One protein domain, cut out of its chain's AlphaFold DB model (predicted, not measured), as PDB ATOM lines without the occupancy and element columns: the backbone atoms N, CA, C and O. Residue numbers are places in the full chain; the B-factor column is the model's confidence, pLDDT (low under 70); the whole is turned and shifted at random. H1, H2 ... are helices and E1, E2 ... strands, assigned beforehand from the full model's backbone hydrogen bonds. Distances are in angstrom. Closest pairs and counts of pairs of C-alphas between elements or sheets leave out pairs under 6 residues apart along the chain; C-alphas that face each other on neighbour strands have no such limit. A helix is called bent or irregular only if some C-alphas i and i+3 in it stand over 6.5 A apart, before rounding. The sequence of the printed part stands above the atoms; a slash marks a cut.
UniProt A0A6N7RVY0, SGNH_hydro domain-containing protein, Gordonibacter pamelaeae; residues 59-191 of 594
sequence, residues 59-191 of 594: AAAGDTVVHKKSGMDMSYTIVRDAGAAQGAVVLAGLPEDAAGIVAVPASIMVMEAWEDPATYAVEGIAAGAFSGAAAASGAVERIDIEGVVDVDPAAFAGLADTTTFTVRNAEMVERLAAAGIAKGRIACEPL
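What this domain is: This is residues 59 to 191 of the 594 residues of the protein "SGNH_hydro domain-containing protein" of Gordonibacter pamelaeae (UniProt A0A6N7RVY0). A strongly curled five-stranded sheet, folded over like part of a barrel, makes one lobe, and a flatter four-stranded sheet with helix H2 over one face makes the other. The two lobes stand end to end along the longest axis; E4 of the flatter sheet turns sharply into E5 of the curled one, and residues 150 to 151 of the long E7 to E8 link reach back to pair with E6. The printed part has 133 residues, in the order E1 E2 E3 E4 E5 E6 H1 E7 E8 H2 E9, with 65 of them, under half, in named elements of mixed class, helices and strands. The curled sheet, E1 E2 E3 E6 E5, is mixed; the other, E4 E7 E8 E9, is parallel. The whole is compact, with a radius of gyration of the C-alphas of 14.4 A and spans of 44 by 30 by 23 A.

Where its parts are: E1, residues 64 to 67, begins at C-alpha (-8.030, 9.259, -18.494). E2 is residues 74 to 80, 17.9 A long, and E3 residues 86 to 93, 21.5 A. E4 is residues 100 to 104, E5 107 to 111, and E6 117 to 125, 22.6 A long. H1 is residues 133 to 137, E7 140 to 145, E8 164 to 167 and H2 170 to 178, 12.6 A long. E9, residues 186 to 188, ends at C-alpha (-3.667, 31.127, -38.718).

How they stand to each other: E1, E2 and E3 form a meander, each strand the antiparallel neighbour of the one before; N 65 and O 76 are 2.9 A apart, N 77 and O 90 2.9 A. E3 is parallel to E6, with N 89 and O 121 at 2.9 A. E5 and E6 form a hairpin, with N 110 and O 118 at 2.8 A. This is a folded sheet, bent back on itself: E1 and E2 face E6 and E5, with E3 as the hinge. E4 runs on into E5 at 84 degrees. E4 is parallel to E7, with N 104 and O 144 at 2.8 A, and E7 to E8, with N 143 and O 164 at 2.9 A. E8, H2 and E9 form a strand-helix-strand unit, two parallel neighbours with a helix between, its crossover right-handed; N 187 and O 165 are 2.8 A apart. H2 is on this sheet, over E8 and E9, at a height over the sheet of 9.2 A; its closest C-alphas to E9 are those of Ala 170 and Cys 188, 6.6 A. H1 is not on either sheet. In H1 and H2 every O i to N i+4 pair is within hydrogen-bond range.

The domain as a whole: The C-alphas farthest apart are those of Trp 114 and Gly 184, 46.1 A. The printed part has no cut. The link E7 to E8, 18 residues, is long. Mean pLDDT of the printed part is 84.6; residues 59, 69 to 70, 82 to 85, 112 to 116 and 133 to 136 are under 70.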
ATOM      1  N   ALA A  59     -14.657  11.433 -13.306       62.19
ATOM      2  CA  ALA A  59     -13.289  10.961 -13.428       62.19
ATOM      3  C   ALA A  59     -12.320  12.007 -12.836       62.19
ATOM      4  O   ALA A  59     -12.354  13.199 -13.164       62.19
ATOM      5  N   ALA A  60     -11.525  11.564 -11.865       73.00
ATOM      6  CA  ALA A  60     -10.798  12.441 -10.964       73.00
ATOM      7  C   ALA A  60      -9.553  13.021 -11.647       73.00
ATOM      8  O   ALA A  60      -9.089  12.535 -12.679       73.00
ATOM      9  N   ALA A  61      -8.944  14.045 -11.044       81.25
ATOM     10  CA  ALA A  61      -7.654  14.543 -11.521       81.25
ATOM     11  C   ALA A  61      -6.594  13.418 -11.522       81.25
ATOM     12  O   ALA A  61      -6.243  12.877 -10.472       81.25
ATOM     13  N   GLY A  62      -6.081  13.089 -12.710       82.69
ATOM     14  CA  GLY A  62      -5.197  11.955 -12.988       82.69
ATOM     15  C   GLY A  62      -5.840  10.820 -13.797       82.69
ATOM     16  O   GLY A  62      -5.104  10.038 -14.401       82.69
ATOM     17  N   ASP A  63      -7.170  10.743 -13.863       86.62
ATOM     18  CA  ASP A  63      -7.875   9.754 -14.684       86.62
ATOM     19  C   ASP A  63      -7.806  10.110 -16.179       86.62
ATOM     20  O   ASP A  63      -7.521  11.244 -16.573       86.62
ATOM     21  N   THR A  64      -8.036   9.109 -17.032       87.06
ATOM     22  CA  THR A  64      -8.030   9.259 -18.494       87.06
ATOM     23  C   THR A  64      -9.415   8.979 -19.058       87.06
ATOM     24  O   THR A  64      -9.989   7.926 -18.787       87.06
ATOM     25  N   VAL A  65      -9.917   9.900 -19.877       86.31
ATOM     26  CA  VAL A  65     -11.166   9.768 -20.634       86.31
ATOM     27  C   VAL A  65     -10.860   9.673 -22.127       86.31
ATOM     28  O   VAL A  65      -9.895  10.265 -22.612       86.31
ATOM     29  N   VAL A  66     -11.672   8.913 -22.857       85.06
ATOM     30  CA  VAL A  66     -11.627   8.833 -24.322       85.06
ATOM     31  C   VAL A  66     -12.841   9.576 -24.857       85.06
ATOM     32  O   VAL A  66     -13.933   9.410 -24.322       85.06
ATOM     33  N   HIS A  67     -12.653  10.407 -25.879       82.62
ATOM     34  CA  HIS A  67     -13.711  11.243 -26.441       82.62
ATOM     35  C   HIS A  67     -13.587  11.297 -27.964       82.62
ATOM     36  O   HIS A  67     -12.488  11.482 -28.488       82.62
ATOM     37  N   LYS A  68     -14.721  11.138 -28.659       75.31
ATOM     38  CA  LYS A  68     -14.754  10.801 -30.090       75.31
ATOM     39  C   LYS A  68     -15.191  11.921 -31.030       75.31
ATOM     40  O   LYS A  68     -15.112  11.745 -32.239       75.31
ATOM     41  N   LYS A  69     -15.621  13.079 -30.515       66.12
ATOM     42  CA  LYS A  69     -16.209  14.202 -31.283       66.12
ATOM     43  C   LYS A  69     -15.418  14.657 -32.524       66.12
ATOM     44  O   LYS A  69     -16.004  15.216 -33.442       66.12
ATOM     45  N   SER A  70     -14.105  14.426 -32.572       63.50
ATOM     46  CA  SER A  70     -13.233  14.695 -33.728       63.50
ATOM     47  C   SER A  70     -13.267  13.610 -34.821       63.50
ATOM     48  O   SER A  70     -12.476  13.672 -35.760       63.50
ATOM     49  N   GLY A  71     -14.139  12.602 -34.700       71.25
ATOM     50  CA  GLY A  71     -14.176  11.413 -35.557       71.25
ATOM     51  C   GLY A  71     -13.186  10.311 -35.153       71.25
ATOM     52  O   GLY A  71     -13.023   9.349 -35.899       71.25
ATOM     53  N   MET A  72     -12.491  10.448 -34.015       81.44
ATOM     54  CA  MET A  72     -11.436   9.532 -33.559       81.44
ATOM     55  C   MET A  72     -11.381   9.431 -32.030       81.44
ATOM     56  O   MET A  72     -11.544  10.434 -31.339       81.44
ATOM     57  N   ASP A  73     -11.045   8.246 -31.512       86.00
ATOM     58  CA  ASP A  73     -10.887   7.924 -30.083       86.00
ATOM     59  C   ASP A  73      -9.662   8.621 -29.445       86.00
ATOM     60  O   ASP A  73      -8.635   8.008 -29.141       86.00
ATOM     61  N   MET A  74      -9.752   9.934 -29.234       88.38
ATOM     62  CA  MET A  74      -8.687  10.732 -28.625       88.38
ATOM     63  C   MET A  74      -8.683  10.569 -27.100       88.38
ATOM     64  O   MET A  74      -9.718  10.675 -26.442       88.38
ATOM     65  N   SER A  75      -7.503  10.311 -26.530       91.44
ATOM     66  CA  SER A  75      -7.307  10.100 -25.090       91.44
ATOM     67  C   SER A  75      -6.888  11.388 -24.388       91.44
ATOM     68  O   SER A  75      -5.906  12.020 -24.776       91.44
ATOM     69  N   TYR A  76      -7.578  11.736 -23.307       91.75
ATOM     70  CA  TYR A  76      -7.379  12.959 -22.534       91.75
ATOM     71  C   TYR A  76      -7.163  12.639 -21.054       91.75
ATOM     72  O   TYR A  76      -7.931  11.881 -20.469       91.75
ATOM     73  N   THR A  77      -6.154  13.238 -20.423       92.75
ATOM     74  CA  THR A  77      -5.949  13.144 -18.970       92.75
ATOM     75  C   THR A  77      -6.617  14.323 -18.277       92.75
ATOM     76  O   THR A  77      -6.372  15.475 -18.641       92.75
ATOM     77  N   ILE A  78      -7.424  14.056 -17.254       89.31
ATOM     78  CA  ILE A  78      -8.072  15.092 -16.447       89.31
ATOM     79  C   ILE A  78      -7.037  15.725 -15.519       89.31
ATOM     80  O   ILE A  78      -6.413  15.050 -14.704       89.31
ATOM     81  N   VAL A  79      -6.857  17.040 -15.638       90.25
ATOM     82  CA  VAL A  79      -5.959  17.837 -14.781       90.25
ATOM     83  C   VAL A  79      -6.725  18.629 -13.722       90.25
ATOM     84  O   VAL A  79      -6.176  18.934 -12.663       90.25
ATOM     85  N   ARG A  80      -8.012  18.898 -13.968       87.00
ATOM     86  CA  ARG A  80      -8.962  19.452 -13.002       87.00
ATOM     87  C   ARG A  80     -10.280  18.692 -13.123       87.00
ATOM     88  O   ARG A  80     -10.885  18.693 -14.192       87.00
ATOM     89  N   ASP A  81     -10.685  18.059 -12.028       78.31
ATOM     90  CA  ASP A  81     -12.004  17.439 -11.845       78.31
ATOM     91  C   ASP A  81     -13.120  18.442 -12.199       78.31
ATOM     92  O   ASP A  81     -12.982  19.638 -11.929       78.31
ATOM     93  N   ALA A  82     -14.198  17.962 -12.822       69.56
ATOM     94  CA  ALA A  82     -15.333  18.792 -13.206       69.56
ATOM     95  C   ALA A  82     -16.254  19.178 -12.041       69.56
ATOM     96  O   ALA A  82     -17.010  20.152 -12.153       69.56
ATOM     97  N   GLY A  83     -16.190  18.447 -10.924       69.56
ATOM     98  CA  GLY A  83     -16.967  18.688  -9.712       69.56
ATOM     99  C   GLY A  83     -18.470  18.487  -9.913       69.56
ATOM    100  O   GLY A  83     -19.016  17.471  -9.506       69.56
ATOM    101  N   ALA A  84     -19.137  19.479 -10.503       56.41
ATOM    102  CA  ALA A  84     -20.556  19.434 -10.856       56.41
ATOM    103  C   ALA A  84     -20.864  19.950 -12.279       56.41
ATOM    104  O   ALA A  84     -22.034  19.982 -12.645       56.41
ATOM    105  N   ALA A  85     -19.860  20.408 -13.050       62.81
ATOM    106  CA  ALA A  85     -20.083  20.983 -14.386       62.81
ATOM    107  C   ALA A  85     -18.825  21.179 -15.257       62.81
ATOM    108  O   ALA A  85     -18.878  20.928 -16.462       62.81
ATOM    109  N   GLN A  86     -17.716  21.683 -14.690       73.69
ATOM    110  CA  GLN A  86     -16.583  22.216 -15.465       73.69
ATOM    111  C   GLN A  86     -15.219  21.756 -14.965       73.69
ATOM    112  O   GLN A  86     -14.765  22.156 -13.890       73.69
ATOM    113  N   GLY A  87     -14.531  20.971 -15.790       84.12
ATOM    114  CA  GLY A  87     -13.179  20.487 -15.521       84.12
ATOM    115  C   GLY A  87     -12.137  21.062 -16.477       84.12
ATOM    116  O   GLY A  87     -12.390  21.998 -17.241       84.12
ATOM    117  N   ALA A  88     -10.949  20.469 -16.456       87.81
ATOM    118  CA  ALA A  88      -9.956  20.638 -17.506       87.81
ATOM    119  C   ALA A  88      -9.216  19.342 -17.803       87.81
ATOM    120  O   ALA A  88      -8.950  18.531 -16.910       87.81
ATOM    121  N   VAL A  89      -8.844  19.194 -19.068       91.00
ATOM    122  CA  VAL A  89      -8.092  18.066 -19.604       91.00
ATOM    123  C   VAL A  89      -6.868  18.524 -20.385       91.00
ATOM    124  O   VAL A  89      -6.801  19.636 -20.905       91.00
ATOM    125  N   VAL A  90      -5.918  17.608 -20.516       93.31
ATOM    126  CA  VAL A  90      -4.778  17.701 -21.424       93.31
ATOM    127  C   VAL A  90      -4.863  16.537 -22.409       93.31
ATOM    128  O   VAL A  90      -5.077  15.395 -22.000       93.31
ATOM    129  N   LEU A  91      -4.692  16.808 -23.706       93.00
ATOM    130  CA  LEU A  91      -4.622  15.768 -24.735       93.00
ATOM    131  C   LEU A  91      -3.403  14.874 -24.471       93.00
ATOM    132  O   LEU A  91      -2.266  15.351 -24.497       93.00
ATOM    133  N   ALA A  92      -3.648  13.592 -24.212       92.12
ATOM    134  CA  ALA A  92      -2.650  12.617 -23.785       92.12
ATOM    135  C   ALA A  92      -2.213  11.660 -24.905       92.12
ATOM    136  O   ALA A  92      -1.081  11.179 -24.876       92.12
ATOM    137  N   GLY A  93      -3.067  11.395 -25.899       89.62
ATOM    138  CA  GLY A  93      -2.719  10.513 -27.014       89.62
ATOM    139  C   GLY A  93      -3.760  10.435 -28.131       89.62
ATOM    140  O   GLY A  93      -4.952  10.653 -27.911       89.62
ATOM    141  N   LEU A  94      -3.283  10.089 -29.326       87.75
ATOM    142  CA  LEU A  94      -4.087   9.671 -30.479       87.75
ATOM    143  C   LEU A  94      -4.181   8.134 -30.570       87.75
ATOM    144  O   LEU A  94      -3.284   7.453 -30.061       87.75
ATOM    145  N   PRO A  95      -5.195   7.577 -31.262       85.94
ATOM    146  CA  PRO A  95      -5.215   6.156 -31.606       85.94
ATOM    147  C   PRO A  95      -4.065   5.792 -32.570       85.94
ATOM    148  O   PRO A  95      -3.530   6.648 -33.281       85.94
ATOM    149  N   GLU A  96      -3.646   4.520 -32.580       82.38
ATOM    150  CA  GLU A  96      -2.444   4.068 -33.316       82.38
ATOM    151  C   GLU A  96      -2.536   4.258 -34.842       82.38
ATOM    152  O   GLU A  96      -1.502   4.374 -35.507       82.38
ATOM    153  N   ASP A  97      -3.759   4.298 -35.372       83.00
ATOM    154  CA  ASP A  97      -4.142   4.373 -36.782       83.00
ATOM    155  C   ASP A  97      -4.638   5.763 -37.232       83.00
ATOM    156  O   ASP A  97      -5.082   5.908 -38.372       83.00
ATOM    157  N   ALA A  98      -4.511   6.794 -36.385       85.44
ATOM    158  CA  ALA A  98      -4.897   8.171 -36.709       85.44
ATOM    159  C   ALA A  98      -4.301   8.669 -38.047       85.44
ATOM    160  O   ALA A  98      -3.094   8.585 -38.290       85.44
ATOM    161  N   ALA A  99      -5.139   9.239 -38.913       87.50
ATOM    162  CA  ALA A  99      -4.739   9.686 -40.248       87.50
ATOM    163  C   ALA A  99      -5.551  10.902 -40.722       87.50
ATOM    164  O   ALA A  99      -6.624  11.191 -40.203       87.50
ATOM    165  N   GLY A 100      -5.044  11.609 -41.733       89.81
ATOM    166  CA  GLY A 100      -5.688  12.785 -42.310       89.81
ATOM    167  C   GLY A 100      -5.609  14.007 -41.393       89.81
ATOM    168  O   GLY A 100      -4.516  14.446 -41.025       89.81
ATOM    169  N   ILE A 101      -6.768  14.581 -41.068       89.12
ATOM    170  CA  ILE A 101      -6.898  15.812 -40.280       89.12
ATOM    171  C   ILE A 101      -7.260  15.444 -38.837       89.12
ATOM    172  O   ILE A 101      -8.279  14.806 -38.595       89.12
ATOM    173  N   VAL A 102      -6.447  15.881 -37.875       89.62
ATOM    174  CA  VAL A 102      -6.697  15.695 -36.438       89.62
ATOM    175  C   VAL A 102      -7.201  17.003 -35.840       89.62
ATOM    176  O   VAL A 102      -6.453  17.977 -35.774       89.62
ATOM    177  N   ALA A 103      -8.450  17.025 -35.373       89.31
ATOM    178  CA  ALA A 103      -9.028  18.177 -34.684       89.31
ATOM    179  C   ALA A 103      -8.804  18.090 -33.163       89.31
ATOM    180  O   ALA A 103      -9.231  17.137 -32.515       89.31
ATOM    181  N   VAL A 104      -8.165  19.112 -32.590       90.56
ATOM    182  CA  VAL A 104      -8.035  19.341 -31.146       90.56
ATOM    183  C   VAL A 104      -9.032  20.446 -30.760       90.56
ATOM    184  O   VAL A 104      -8.759  21.624 -31.024       90.56
ATOM    185  N   PRO A 105     -10.199  20.098 -30.182       87.00
ATOM    186  CA  PRO A 105     -11.229  21.072 -29.830       87.00
ATOM    187  C   PRO A 105     -10.812  21.920 -28.620       87.00
ATOM    188  O   PRO A 105      -9.917  21.542 -27.863       87.00
ATOM    189  N   ALA A 106     -11.482  23.052 -28.410       85.75
ATOM    190  CA  ALA A 106     -11.276  23.907 -27.238       85.75
ATOM    191  C   ALA A 106     -11.860  23.288 -25.953       85.75
ATOM    192  O   ALA A 106     -11.381  23.559 -24.851       85.75
ATOM    193  N   SER A 107     -12.872  22.428 -26.085       85.81
ATOM    194  CA  SER A 107     -13.457  21.662 -24.986       85.81
ATOM    195  C   SER A 107     -13.984  20.301 -25.449       85.81
ATOM    196  O   SER A 107     -14.288  20.086 -26.625       85.81
ATOM    197  N   ILE A 108     -14.092  19.367 -24.506       83.25
ATOM    198  CA  ILE A 108     -14.741  18.064 -24.695       83.25
ATOM    199  C   ILE A 108     -15.906  17.925 -23.716       83.25
ATOM    200  O   ILE A 108     -15.825  18.452 -22.607       83.25
ATOM    201  N   MET A 109     -16.962  17.207 -24.100       80.06
ATOM    202  CA  MET A 109     -18.035  16.833 -23.173       80.06
ATOM    203  C   MET A 109     -17.896  15.354 -22.826       80.06
ATOM    204  O   MET A 109     -17.783  14.514 -23.712       80.06
ATOM    205  N   VAL A 110     -17.929  15.028 -21.540       77.06
ATOM    206  CA  VAL A 110     -18.024  13.649 -21.062       77.06
ATOM    207  C   VAL A 110     -19.403  13.467 -20.441       77.06
ATOM    208  O   VAL A 110     -19.776  14.192 -19.522       77.06
ATOM    209  N   MET A 111     -20.149  12.497 -20.959       70.12
ATOM    210  CA  MET A 111     -21.412  12.026 -20.389       70.12
ATOM    211  C   MET A 111     -21.118  10.803 -19.522       70.12
ATOM    212  O   MET A 111     -20.680   9.780 -20.056       70.12
ATOM    213  N   GLU A 112     -21.341  10.870 -18.210       63.47
ATOM    214  CA  GLU A 112     -21.303   9.647 -17.398       63.47
ATOM    215  C   GLU A 112     -22.537   8.771 -17.677       63.47
ATOM    216  O   GLU A 112     -23.456   9.167 -18.394       63.47
ATOM    217  N   ALA A 113     -22.553   7.543 -17.149       50.25
ATOM    218  CA  ALA A 113     -23.495   6.496 -17.567       50.25
ATOM    219  C   ALA A 113     -24.995   6.816 -17.359       50.25
ATOM    220  O   ALA A 113     -25.826   6.041 -17.819       50.25
ATOM    221  N   TRP A 114     -25.337   7.913 -16.670       50.47
ATOM    222  CA  TRP A 114     -26.712   8.353 -16.413       50.47
ATOM    223  C   TRP A 114     -26.825   9.886 -16.434       50.47
ATOM    224  O   TRP A 114     -26.908  10.530 -15.395       50.47
ATOM    225  N   GLU A 115     -26.851  10.439 -17.646       57.88
ATOM    226  CA  GLU A 115     -27.370  11.775 -18.006       57.88
ATOM    227  C   GLU A 115     -26.656  13.044 -17.500       57.88
ATOM    228  O   GLU A 115     -26.913  14.088 -18.086       57.88
ATOM    229  N   ASP A 116     -25.751  13.010 -16.519       66.69
ATOM    230  CA  ASP A 116     -25.009  14.212 -16.086       66.69
ATOM    231  C   ASP A 116     -23.827  14.532 -17.045       66.69
ATOM    232  O   ASP A 116     -22.867  13.749 -17.107       66.69
ATOM    233  N   PRO A 117     -23.827  15.669 -17.780       74.19
ATOM    234  CA  PRO A 117     -22.694  16.078 -18.603       74.19
ATOM    235  C   PRO A 117     -21.659  16.861 -17.790       74.19
ATOM    236  O   PRO A 117     -21.984  17.758 -17.011       74.19
ATOM    237  N   ALA A 118     -20.386  16.615 -18.074       76.62
ATOM    238  CA  ALA A 118     -19.283  17.465 -17.649       76.62
ATOM    239  C   ALA A 118     -18.509  17.968 -18.871       76.62
ATOM    240  O   ALA A 118     -18.021  17.173 -19.677       76.62
ATOM    241  N   THR A 119     -18.351  19.287 -18.996       80.50
ATOM    242  CA  THR A 119     -17.484  19.871 -20.028       80.50
ATOM    243  C   THR A 119     -16.101  20.129 -19.449       80.50
ATOM    244  O   THR A 119     -15.943  20.770 -18.411       80.50
ATOM    245  N   TYR A 120     -15.070  19.663 -20.144       84.44
ATOM    246  CA  TYR A 120     -13.680  19.888 -19.778       84.44
ATOM    247  C   TYR A 120     -13.038  20.806 -20.813       84.44
ATOM    248  O   TYR A 120     -13.021  20.488 -22.004       84.44
ATOM    249  N   ALA A 121     -12.483  21.933 -20.367       88.62
ATOM    250  CA  ALA A 121     -11.635  22.759 -21.220       88.62
ATOM    251  C   ALA A 121     -10.361  21.979 -21.585       88.62
ATOM    252  O   ALA A 121      -9.742  21.361 -20.713       88.62
ATOM    253  N   VAL A 122      -9.953  22.003 -22.854       90.88
ATOM    254  CA  VAL A 122      -8.664  21.441 -23.274       90.88
ATOM    255  C   VAL A 122      -7.596  22.488 -22.973       90.88
ATOM    256  O   VAL A 122      -7.374  23.406 -23.751       90.88
ATOM    257  N   GLU A 123      -6.955  22.377 -21.810       93.31
ATOM    258  CA  GLU A 123      -5.961  23.355 -21.345       93.31
ATOM    259  C   GLU A 123      -4.557  23.077 -21.904       93.31
ATOM    260  O   GLU A 123      -3.719  23.977 -21.909       93.31
ATOM    261  N   GLY A 124      -4.284  21.876 -22.432       93.62
ATOM    262  CA  GLY A 124      -2.977  21.583 -23.021       93.62
ATOM    263  C   GLY A 124      -2.853  20.312 -23.859       93.62
ATOM    264  O   GLY A 124      -3.792  19.530 -24.007       93.62
ATOM    265  N   ILE A 125      -1.642  20.092 -24.377       95.06
ATOM    266  CA  ILE A 125      -1.207  18.895 -25.110       95.06
ATOM    267  C   ILE A 125       0.048  18.328 -24.428       95.06
ATOM    268  O   ILE A 125       1.068  19.015 -24.318       95.06
ATOM    269  N   ALA A 126      -0.026  17.077 -23.968       94.25
ATOM    270  CA  ALA A 126       1.032  16.411 -23.213       94.25
ATOM    271  C   ALA A 126       2.212  15.961 -24.088       94.25
ATOM    272  O   ALA A 126       2.076  15.721 -25.290       94.25
ATOM    273  N   ALA A 127       3.367  15.760 -23.443       92.38
ATOM    274  CA  ALA A 127       4.545  15.139 -24.041       92.38
ATOM    275  C   ALA A 127       4.189  13.810 -24.729       92.38
ATOM    276  O   ALA A 127       3.642  12.905 -24.101       92.38
ATOM    277  N   GLY A 128       4.537  13.669 -26.008       88.19
ATOM    278  CA  GLY A 128       4.308  12.439 -26.760       88.19
ATOM    279  C   GLY A 128       2.855  12.150 -27.150       88.19
ATOM    280  O   GLY A 128       2.608  11.053 -27.652       88.19
ATOM    281  N   ALA A 129       1.915  13.096 -27.015       90.81
ATOM    282  CA  ALA A 129       0.532  12.915 -27.480       90.81
ATOM    283  C   ALA A 129       0.440  12.509 -28.970       90.81
ATOM    284  O   ALA A 129      -0.466  11.776 -29.365       90.81
ATOM    285  N   PHE A 130       1.425  12.916 -29.780       89.12
ATOM    286  CA  PHE A 130       1.573  12.556 -31.194       89.12
ATOM    287  C   PHE A 130       2.770  11.611 -31.449       89.12
ATOM    288  O   PHE A 130       3.374  11.656 -32.515       89.12
ATOM    289  N   SER A 131       3.150  10.761 -30.487       79.62
ATOM    290  CA  SER A 131       4.303   9.840 -30.624       79.62
ATOM    291  C   SER A 131       3.982   8.467 -31.248       79.62
ATOM    292  O   SER A 131       4.880   7.641 -31.418       79.62
ATOM    293  N   GLY A 132       2.715   8.215 -31.598       72.50
ATOM    294  CA  GLY A 132       2.239   6.949 -32.169       72.50
ATOM    295  C   GLY A 132       2.703   6.668 -33.609       72.50
ATOM    296  O   GLY A 132       3.193   7.548 -34.321       72.50
ATOM    297  N   ALA A 133       2.513   5.423 -34.061       60.06
ATOM    298  CA  ALA A 133       2.944   4.958 -35.387       60.06
ATOM    299  C   ALA A 133       2.335   5.776 -36.545       60.06
ATOM    300  O   ALA A 133       3.053   6.140 -37.482       60.06
ATOM    301  N   ALA A 134       1.050   6.128 -36.434       62.47
ATOM    302  CA  ALA A 134       0.344   7.119 -37.244       62.47
ATOM    303  C   ALA A 134       1.184   8.372 -37.566       62.47
ATOM    304  O   ALA A 134       1.512   8.637 -38.726       62.47
ATOM    305  N   ALA A 135       1.595   9.110 -36.533       65.25
ATOM    306  CA  ALA A 135       2.317  10.375 -36.657       65.25
ATOM    307  C   ALA A 135       3.695  10.213 -37.325       65.25
ATOM    308  O   ALA A 135       4.060  11.008 -38.195       65.25
ATOM    309  N   ALA A 136       4.419   9.146 -36.974       66.81
ATOM    310  CA  ALA A 136       5.736   8.832 -37.530       66.81
ATOM    311  C   ALA A 136       5.695   8.382 -39.001       66.81
ATOM    312  O   ALA A 136       6.679   8.534 -39.724       66.81
ATOM    313  N   SER A 137       4.565   7.835 -39.458       71.19
ATOM    314  CA  SER A 137       4.370   7.421 -40.854       71.19
ATOM    315  C   SER A 137       4.050   8.579 -41.811       71.19
ATOM    316  O   SER A 137       4.092   8.393 -43.026       71.19
ATOM    317  N   GLY A 138       3.740   9.767 -41.276       78.56
ATOM    318  CA  GLY A 138       3.220  10.897 -42.050       78.56
ATOM    319  C   GLY A 138       1.739  10.777 -42.420       78.56
ATOM    320  O   GLY A 138       1.276  11.563 -43.238       78.56
ATOM    321  N   ALA A 139       1.002   9.827 -41.828       85.88
ATOM    322  CA  ALA A 139      -0.436   9.667 -42.047       85.88
ATOM    323  C   ALA A 139      -1.261  10.840 -41.491       85.88
ATOM    324  O   ALA A 139      -2.314  11.146 -42.039       85.88
ATOM    325  N   VAL A 140      -0.787  11.517 -40.438       90.38
ATOM    326  CA  VAL A 140      -1.379  12.773 -39.946       90.38
ATOM    327  C   VAL A 140      -0.894  13.927 -40.829       90.38
ATOM    328  O   VAL A 140       0.262  14.349 -40.748       90.38
ATOM    329  N   GLU A 141      -1.778  14.434 -41.683       92.31
ATOM    330  CA  GLU A 141      -1.496  15.469 -42.686       92.31
ATOM    331  C   GLU A 141      -1.626  16.886 -42.109       92.31
ATOM    332  O   GLU A 141      -0.815  17.773 -42.412       92.31
ATOM    333  N   ARG A 142      -2.628  17.100 -41.246       92.88
ATOM    334  CA  ARG A 142      -2.927  18.396 -40.625       92.88
ATOM    335  C   ARG A 142      -3.421  18.233 -39.189       92.88
ATOM    336  O   ARG A 142      -4.142  17.286 -38.889       92.88
ATOM    337  N   ILE A 143      -3.045  19.162 -38.315       93.25
ATOM    338  CA  ILE A 143      -3.561  19.271 -36.947       93.25
ATOM    339  C   ILE A 143      -4.278  20.617 -36.808       93.25
ATOM    340  O   ILE A 143      -3.649  21.672 -36.921       93.25
ATOM    341  N   ASP A 144      -5.577  20.576 -36.538       92.00
ATOM    342  CA  ASP A 144      -6.424  21.755 -36.366       92.00
ATOM    343  C   ASP A 144      -6.629  21.994 -34.870       92.00
ATOM    344  O   ASP A 144      -7.249  21.173 -34.200       92.00
ATOM    345  N   ILE A 145      -6.108  23.096 -34.328       91.88
ATOM    346  CA  ILE A 145      -6.229  23.433 -32.902       91.88
ATOM    347  C   ILE A 145      -7.180  24.623 -32.760       91.88
ATOM    348  O   ILE A 145      -6.886  25.729 -33.221       91.88
ATOM    349  N   GLU A 146      -8.336  24.381 -32.142       87.75
ATOM    350  CA  GLU A 146      -9.380  25.392 -31.946       87.75
ATOM    351  C   GLU A 146      -8.969  26.421 -30.882       87.75
ATOM    352  O   GLU A 146      -8.969  27.624 -31.146       87.75
ATOM    353  N   GLY A 147      -8.600  25.939 -29.692       85.38
ATOM    354  CA  GLY A 147      -8.289  26.766 -28.527       85.38
ATOM    355  C   GLY A 147      -6.848  27.281 -28.463       85.38
ATOM    356  O   GLY A 147      -5.969  26.903 -29.239       85.38
ATOM    357  N   VAL A 148      -6.591  28.133 -27.469       89.06
ATOM    358  CA  VAL A 148      -5.240  28.533 -27.057       89.06
ATOM    359  C   VAL A 148      -4.825  27.639 -25.890       89.06
ATOM    360  O   VAL A 148      -5.292  27.827 -24.771       89.06
ATOM    361  N   VAL A 149      -3.968  26.654 -26.163       92.75
ATOM    362  CA  VAL A 149      -3.641  25.568 -25.222       92.75
ATOM    363  C   VAL A 149      -2.154  25.564 -24.866       92.75
ATOM    364  O   VAL A 149      -1.317  26.035 -25.641       92.75
ATOM    365  N   ASP A 150      -1.787  25.069 -23.686       94.06
ATOM    366  CA  ASP A 150      -0.386  24.853 -23.318       94.06
ATOM    367  C   ASP A 150       0.195  23.669 -24.111       94.06
ATOM    368  O   ASP A 150      -0.466  22.658 -24.342       94.06
ATOM    369  N   VAL A 151       1.445  23.781 -24.559       93.38
ATOM    370  CA  VAL A 151       2.085  22.768 -25.412       93.38
ATOM    371  C   VAL A 151       3.378  22.308 -24.760       93.38
ATOM    372  O   VAL A 151       4.310  23.099 -24.604       93.38
ATOM    373  N   ASP A 152       3.455  21.025 -24.411       93.44
ATOM    374  CA  ASP A 152       4.720  20.433 -23.983       93.44
ATOM    375  C   ASP A 152       5.737  20.443 -25.150       93.44
ATOM    376  O   ASP A 152       5.377  20.087 -26.276       93.44
ATOM    377  N   PRO A 153       7.021  20.797 -24.933       87.06
ATOM    378  CA  PRO A 153       8.037  20.805 -25.992       87.06
ATOM    379  C   PRO A 153       8.245  19.464 -26.719       87.06
ATOM    380  O   PRO A 153       8.823  19.442 -27.803       87.06
ATOM    381  N   ALA A 154       7.807  18.344 -26.137       90.25
ATOM    382  CA  ALA A 154       7.827  17.012 -26.731       90.25
ATOM    383  C   ALA A 154       6.442  16.526 -27.210       90.25
ATOM    384  O   ALA A 154       6.318  15.370 -27.615       90.25
ATOM    385  N   ALA A 155       5.398  17.364 -27.199       91.88
ATOM    386  CA  ALA A 155       4.040  16.991 -27.614       91.88
ATOM    387  C   ALA A 155       3.979  16.409 -29.036       91.88
ATOM    388  O   ALA A 155       3.382  15.355 -29.264       91.88
ATOM    389  N   PHE A 156       4.669  17.066 -29.973       90.69
ATOM    390  CA  PHE A 156       4.736  16.697 -31.391       90.69
ATOM    391  C   PHE A 156       5.986  15.870 -31.750       90.69
ATOM    392  O   PHE A 156       6.371  15.784 -32.917       90.69
ATOM    393  N   ALA A 157       6.659  15.274 -30.760       85.56
ATOM    394  CA  ALA A 157       7.849  14.466 -31.001       85.56
ATOM    395  C   ALA A 157       7.504  13.203 -31.811       85.56
ATOM    396  O   ALA A 157       6.753  12.347 -31.351       85.56
ATOM    397  N   GLY A 158       8.093  13.081 -33.004       79.69
ATOM    398  CA  GLY A 158       7.835  11.979 -33.941       79.69
ATOM    399  C   GLY A 158       6.885  12.328 -35.089       79.69
ATOM    400  O   GLY A 158       6.794  11.550 -36.031       79.69
ATOM    401  N   LEU A 159       6.242  13.499 -35.064       87.50
ATOM    402  CA  LEU A 159       5.406  13.993 -36.159       87.50
ATOM    403  C   LEU A 159       6.243  14.247 -37.428       87.50
ATOM    404  O   LEU A 159       7.329  14.828 -37.354       87.50
ATOM    405  N   ALA A 160       5.736  13.856 -38.598       87.31
ATOM    406  CA  ALA A 160       6.419  14.091 -39.870       87.31
ATOM    407  C   ALA A 160       6.627  15.591 -40.167       87.31
ATOM    408  O   ALA A 160       5.805  16.441 -39.816       87.31
ATOM    409  N   ASP A 161       7.703  15.934 -40.885       87.19
ATOM    410  CA  ASP A 161       7.992  17.324 -41.282       87.19
ATOM    411  C   ASP A 161       6.968  17.914 -42.266       87.19
ATOM    412  O   ASP A 161       6.854  19.134 -42.392       87.19
ATOM    413  N   THR A 162       6.204  17.050 -42.938       89.12
ATOM    414  CA  THR A 162       5.123  17.408 -43.861       89.12
ATOM    415  C   THR A 162       3.827  17.804 -43.163       89.12
ATOM    416  O   THR A 162       3.010  18.474 -43.789       89.12
ATOM    417  N   THR A 163       3.620  17.420 -41.898       92.44
ATOM    418  CA  THR A 163       2.369  17.712 -41.188       92.44
ATOM    419  C   THR A 163       2.213  19.215 -40.968       92.44
ATOM    420  O   THR A 163       3.123  19.885 -40.465       92.44
ATOM    421  N   THR A 164       1.054  19.744 -41.337       95.50
ATOM    422  CA  THR A 164       0.707  21.163 -41.188       95.50
ATOM    423  C   THR A 164      -0.156  21.400 -39.951       95.50
ATOM    424  O   THR A 164      -0.700  20.467 -39.368       95.50
ATOM    425  N   PHE A 165      -0.254  22.653 -39.522       95.50
ATOM    426  CA  PHE A 165      -1.055  23.077 -38.380       95.50
ATOM    427  C   PHE A 165      -1.985  24.200 -38.814       95.50
ATOM    428  O   PHE A 165      -1.523  25.150 -39.446       95.50
ATOM    429  N   THR A 166      -3.250  24.139 -38.414       94.00
ATOM    430  CA  THR A 166      -4.188  25.257 -38.534       94.00
ATOM    431  C   THR A 166      -4.629  25.674 -37.137       94.00
ATOM    432  O   THR A 166      -5.045  24.840 -36.338       94.00
ATOM    433  N   VAL A 167      -4.529  26.965 -36.820       93.19
ATOM    434  CA  VAL A 167      -4.898  27.517 -35.506       93.19
ATOM    435  C   VAL A 167      -5.812  28.728 -35.642       93.19
ATOM    436  O   VAL A 167      -5.760  29.441 -36.644       93.19
ATOM    437  N   ARG A 168      -6.631  28.997 -34.619       86.75
ATOM    438  CA  ARG A 168      -7.607  30.108 -34.637       86.75
ATOM    439  C   ARG A 168      -7.072  31.435 -34.091       86.75
ATOM    440  O   ARG A 168      -7.683  32.474 -34.319       86.75
ATOM    441  N   ASN A 169      -5.930  31.429 -33.400       85.31
ATOM    442  CA  ASN A 169      -5.392  32.602 -32.708       85.31
ATOM    443  C   ASN A 169      -3.875  32.759 -32.934       85.31
ATOM    444  O   ASN A 169      -3.120  31.786 -32.886       85.31
ATOM    445  N   ALA A 170      -3.421  34.002 -33.123       89.25
ATOM    446  CA  ALA A 170      -2.008  34.359 -33.248       89.25
ATOM    447  C   ALA A 170      -1.173  33.981 -32.006       89.25
ATOM    448  O   ALA A 170      -0.002  33.639 -32.147       89.25
ATOM    449  N   GLU A 171      -1.762  33.972 -30.805       93.06
ATOM    450  CA  GLU A 171      -1.088  33.467 -29.604       93.06
ATOM    451  C   GLU A 171      -0.706  31.988 -29.763       93.06
ATOM    452  O   GLU A 171       0.418  31.595 -29.450       93.06
ATOM    453  N   MET A 172      -1.600  31.174 -30.337       94.19
ATOM    454  CA  MET A 172      -1.331  29.756 -30.571       94.19
ATOM    455  C   MET A 172      -0.223  29.544 -31.617       94.19
ATOM    456  O   MET A 172       0.563  28.606 -31.491       94.19
ATOM    457  N   VAL A 173      -0.077  30.450 -32.595       94.19
ATOM    458  CA  VAL A 173       1.067  30.446 -33.532       94.19
ATOM    459  C   VAL A 173       2.391  30.615 -32.784       94.19
ATOM    460  O   VAL A 173       3.352  29.898 -33.065       94.19
ATOM    461  N   GLU A 174       2.463  31.539 -31.822       93.88
ATOM    462  CA  GLU A 174       3.680  31.747 -31.027       93.88
ATOM    463  C   GLU A 174       3.937  30.592 -30.045       93.88
ATOM    464  O   GLU A 174       5.091  30.195 -29.881       93.88
ATOM    465  N   ARG A 175       2.892  29.982 -29.464       94.69
ATOM    466  CA  ARG A 175       3.011  28.772 -28.625       94.69
ATOM    467  C   ARG A 175       3.559  27.576 -29.414       94.69
ATOM    468  O   ARG A 175       4.530  26.957 -28.983       94.69
ATOM    469  N   LEU A 176       3.018  27.296 -30.604       94.75
ATOM    470  CA  LEU A 176       3.540  26.254 -31.500       94.75
ATOM    471  C   LEU A 176       4.982  26.545 -31.949       94.75
ATOM    472  O   LEU A 176       5.814  25.638 -31.987       94.75
ATOM    473  N   ALA A 177       5.310  27.807 -32.245       93.06
ATOM    474  CA  ALA A 177       6.671  28.201 -32.598       93.06
ATOM    475  C   ALA A 177       7.659  28.033 -31.428       93.06
ATOM    476  O   ALA A 177       8.795  27.605 -31.643       93.06
ATOM    477  N   ALA A 178       7.233  28.314 -30.192       91.50
ATOM    478  CA  ALA A 178       8.016  28.065 -28.980       91.50
ATOM    479  C   ALA A 178       8.223  26.560 -28.716       91.50
ATOM    480  O   ALA A 178       9.301  26.166 -28.271       91.50
ATOM    481  N   ALA A 179       7.247  25.720 -29.075       90.31
ATOM    482  CA  ALA A 179       7.358  24.259 -29.088       90.31
ATOM    483  C   ALA A 179       8.188  23.701 -30.272       90.31
ATOM    484  O   ALA A 179       8.273  22.489 -30.458       90.31
ATOM    485  N   GLY A 180       8.823  24.562 -31.077       90.69
ATOM    486  CA  GLY A 180       9.748  24.169 -32.144       90.69
ATOM    487  C   GLY A 180       9.110  23.923 -33.516       90.69
ATOM    488  O   GLY A 180       9.828  23.574 -34.455       90.69
ATOM    489  N   ILE A 181       7.802  24.143 -33.680       92.44
ATOM    490  CA  ILE A 181       7.143  24.034 -34.986       92.44
ATOM    491  C   ILE A 181       7.540  25.225 -35.869       92.44
ATOM    492  O   ILE A 181       7.384  26.392 -35.507       92.44
ATOM    493  N   ALA A 182       8.052  24.945 -37.068       92.88
ATOM    494  CA  ALA A 182       8.434  25.991 -38.011       92.88
ATOM    495  C   ALA A 182       7.204  26.805 -38.457       92.88
ATOM    496  O   ALA A 182       6.254  26.233 -38.982       92.88
ATOM    497  N   LYS A 183       7.247  28.144 -38.346       91.00
ATOM    498  CA  LYS A 183       6.101  29.025 -38.673       91.00
ATOM    499  C   LYS A 183       5.522  28.827 -40.080       91.00
ATOM    500  O   LYS A 183       4.330  29.010 -40.269       91.00
ATOM    501  N   GLY A 184       6.327  28.392 -41.053       93.25
ATOM    502  CA  GLY A 184       5.854  28.052 -42.405       93.25
ATOM    503  C   GLY A 184       4.958  26.804 -42.495       93.25
ATOM    504  O   GLY A 184       4.407  26.552 -43.560       93.25
ATOM    505  N   ARG A 185       4.817  26.033 -41.409       94.56
ATOM    506  CA  ARG A 185       3.883  24.903 -41.266       94.56
ATOM    507  C   ARG A 185       2.577  25.296 -40.563       94.56
ATOM    508  O   ARG A 185       1.721  24.434 -40.422       94.56
ATOM    509  N   ILE A 186       2.440  26.545 -40.102       96.00
ATOM    510  CA  ILE A 186       1.311  27.013 -39.285       96.00
ATOM    511  C   ILE A 186       0.477  28.022 -40.084       96.00
ATOM    512  O   ILE A 186       0.936  29.127 -40.375       96.00
ATOM    513  N   ALA A 187      -0.762  27.659 -40.404       94.19
ATOM    514  CA  ALA A 187      -1.796  28.568 -40.874       94.19
ATOM    515  C   ALA A 187      -2.554  29.155 -39.673       94.19
ATOM    516  O   ALA A 187      -2.928  28.433 -38.750       94.19
ATOM    517  N   CYS A 188      -2.790  30.468 -39.682       90.88
ATOM    518  CA  CYS A 188      -3.667  31.127 -38.718       90.88
ATOM    519  C   CYS A 188      -4.955  31.525 -39.438       90.88
ATOM    520  O   CYS A 188      -4.947  32.437 -40.266       90.88
ATOM    521  N   GLU A 189      -6.044  30.841 -39.117       87.31
ATOM    522  CA  GLU A 189      -7.367  31.009 -39.716       87.31
ATOM    523  C   GLU A 189      -8.355  31.336 -38.593       87.31
ATOM    524  O   GLU A 189      -8.887  30.409 -37.971       87.31
ATOM    525  N   PRO A 190      -8.563  32.631 -38.277       81.00
ATOM    526  CA  PRO A 190      -9.482  33.047 -37.228       81.00
ATOM    527  C   PRO A 190     -10.878  32.481 -37.455       81.00
ATOM    528  O   PRO A 190     -11.404  32.524 -38.568       81.00
ATOM    529  N   LEU A 191     -11.461  31.963 -36.381       79.94
ATOM    530  CA  LEU A 191     -12.826  31.470 -36.384       79.94
ATOM    531  C   LEU A 191     -13.792  32.652 -36.558       79.94
ATOM    532  O   LEU A 191     -13.699  33.635 -35.822       79.94
TER     533      LEU A 191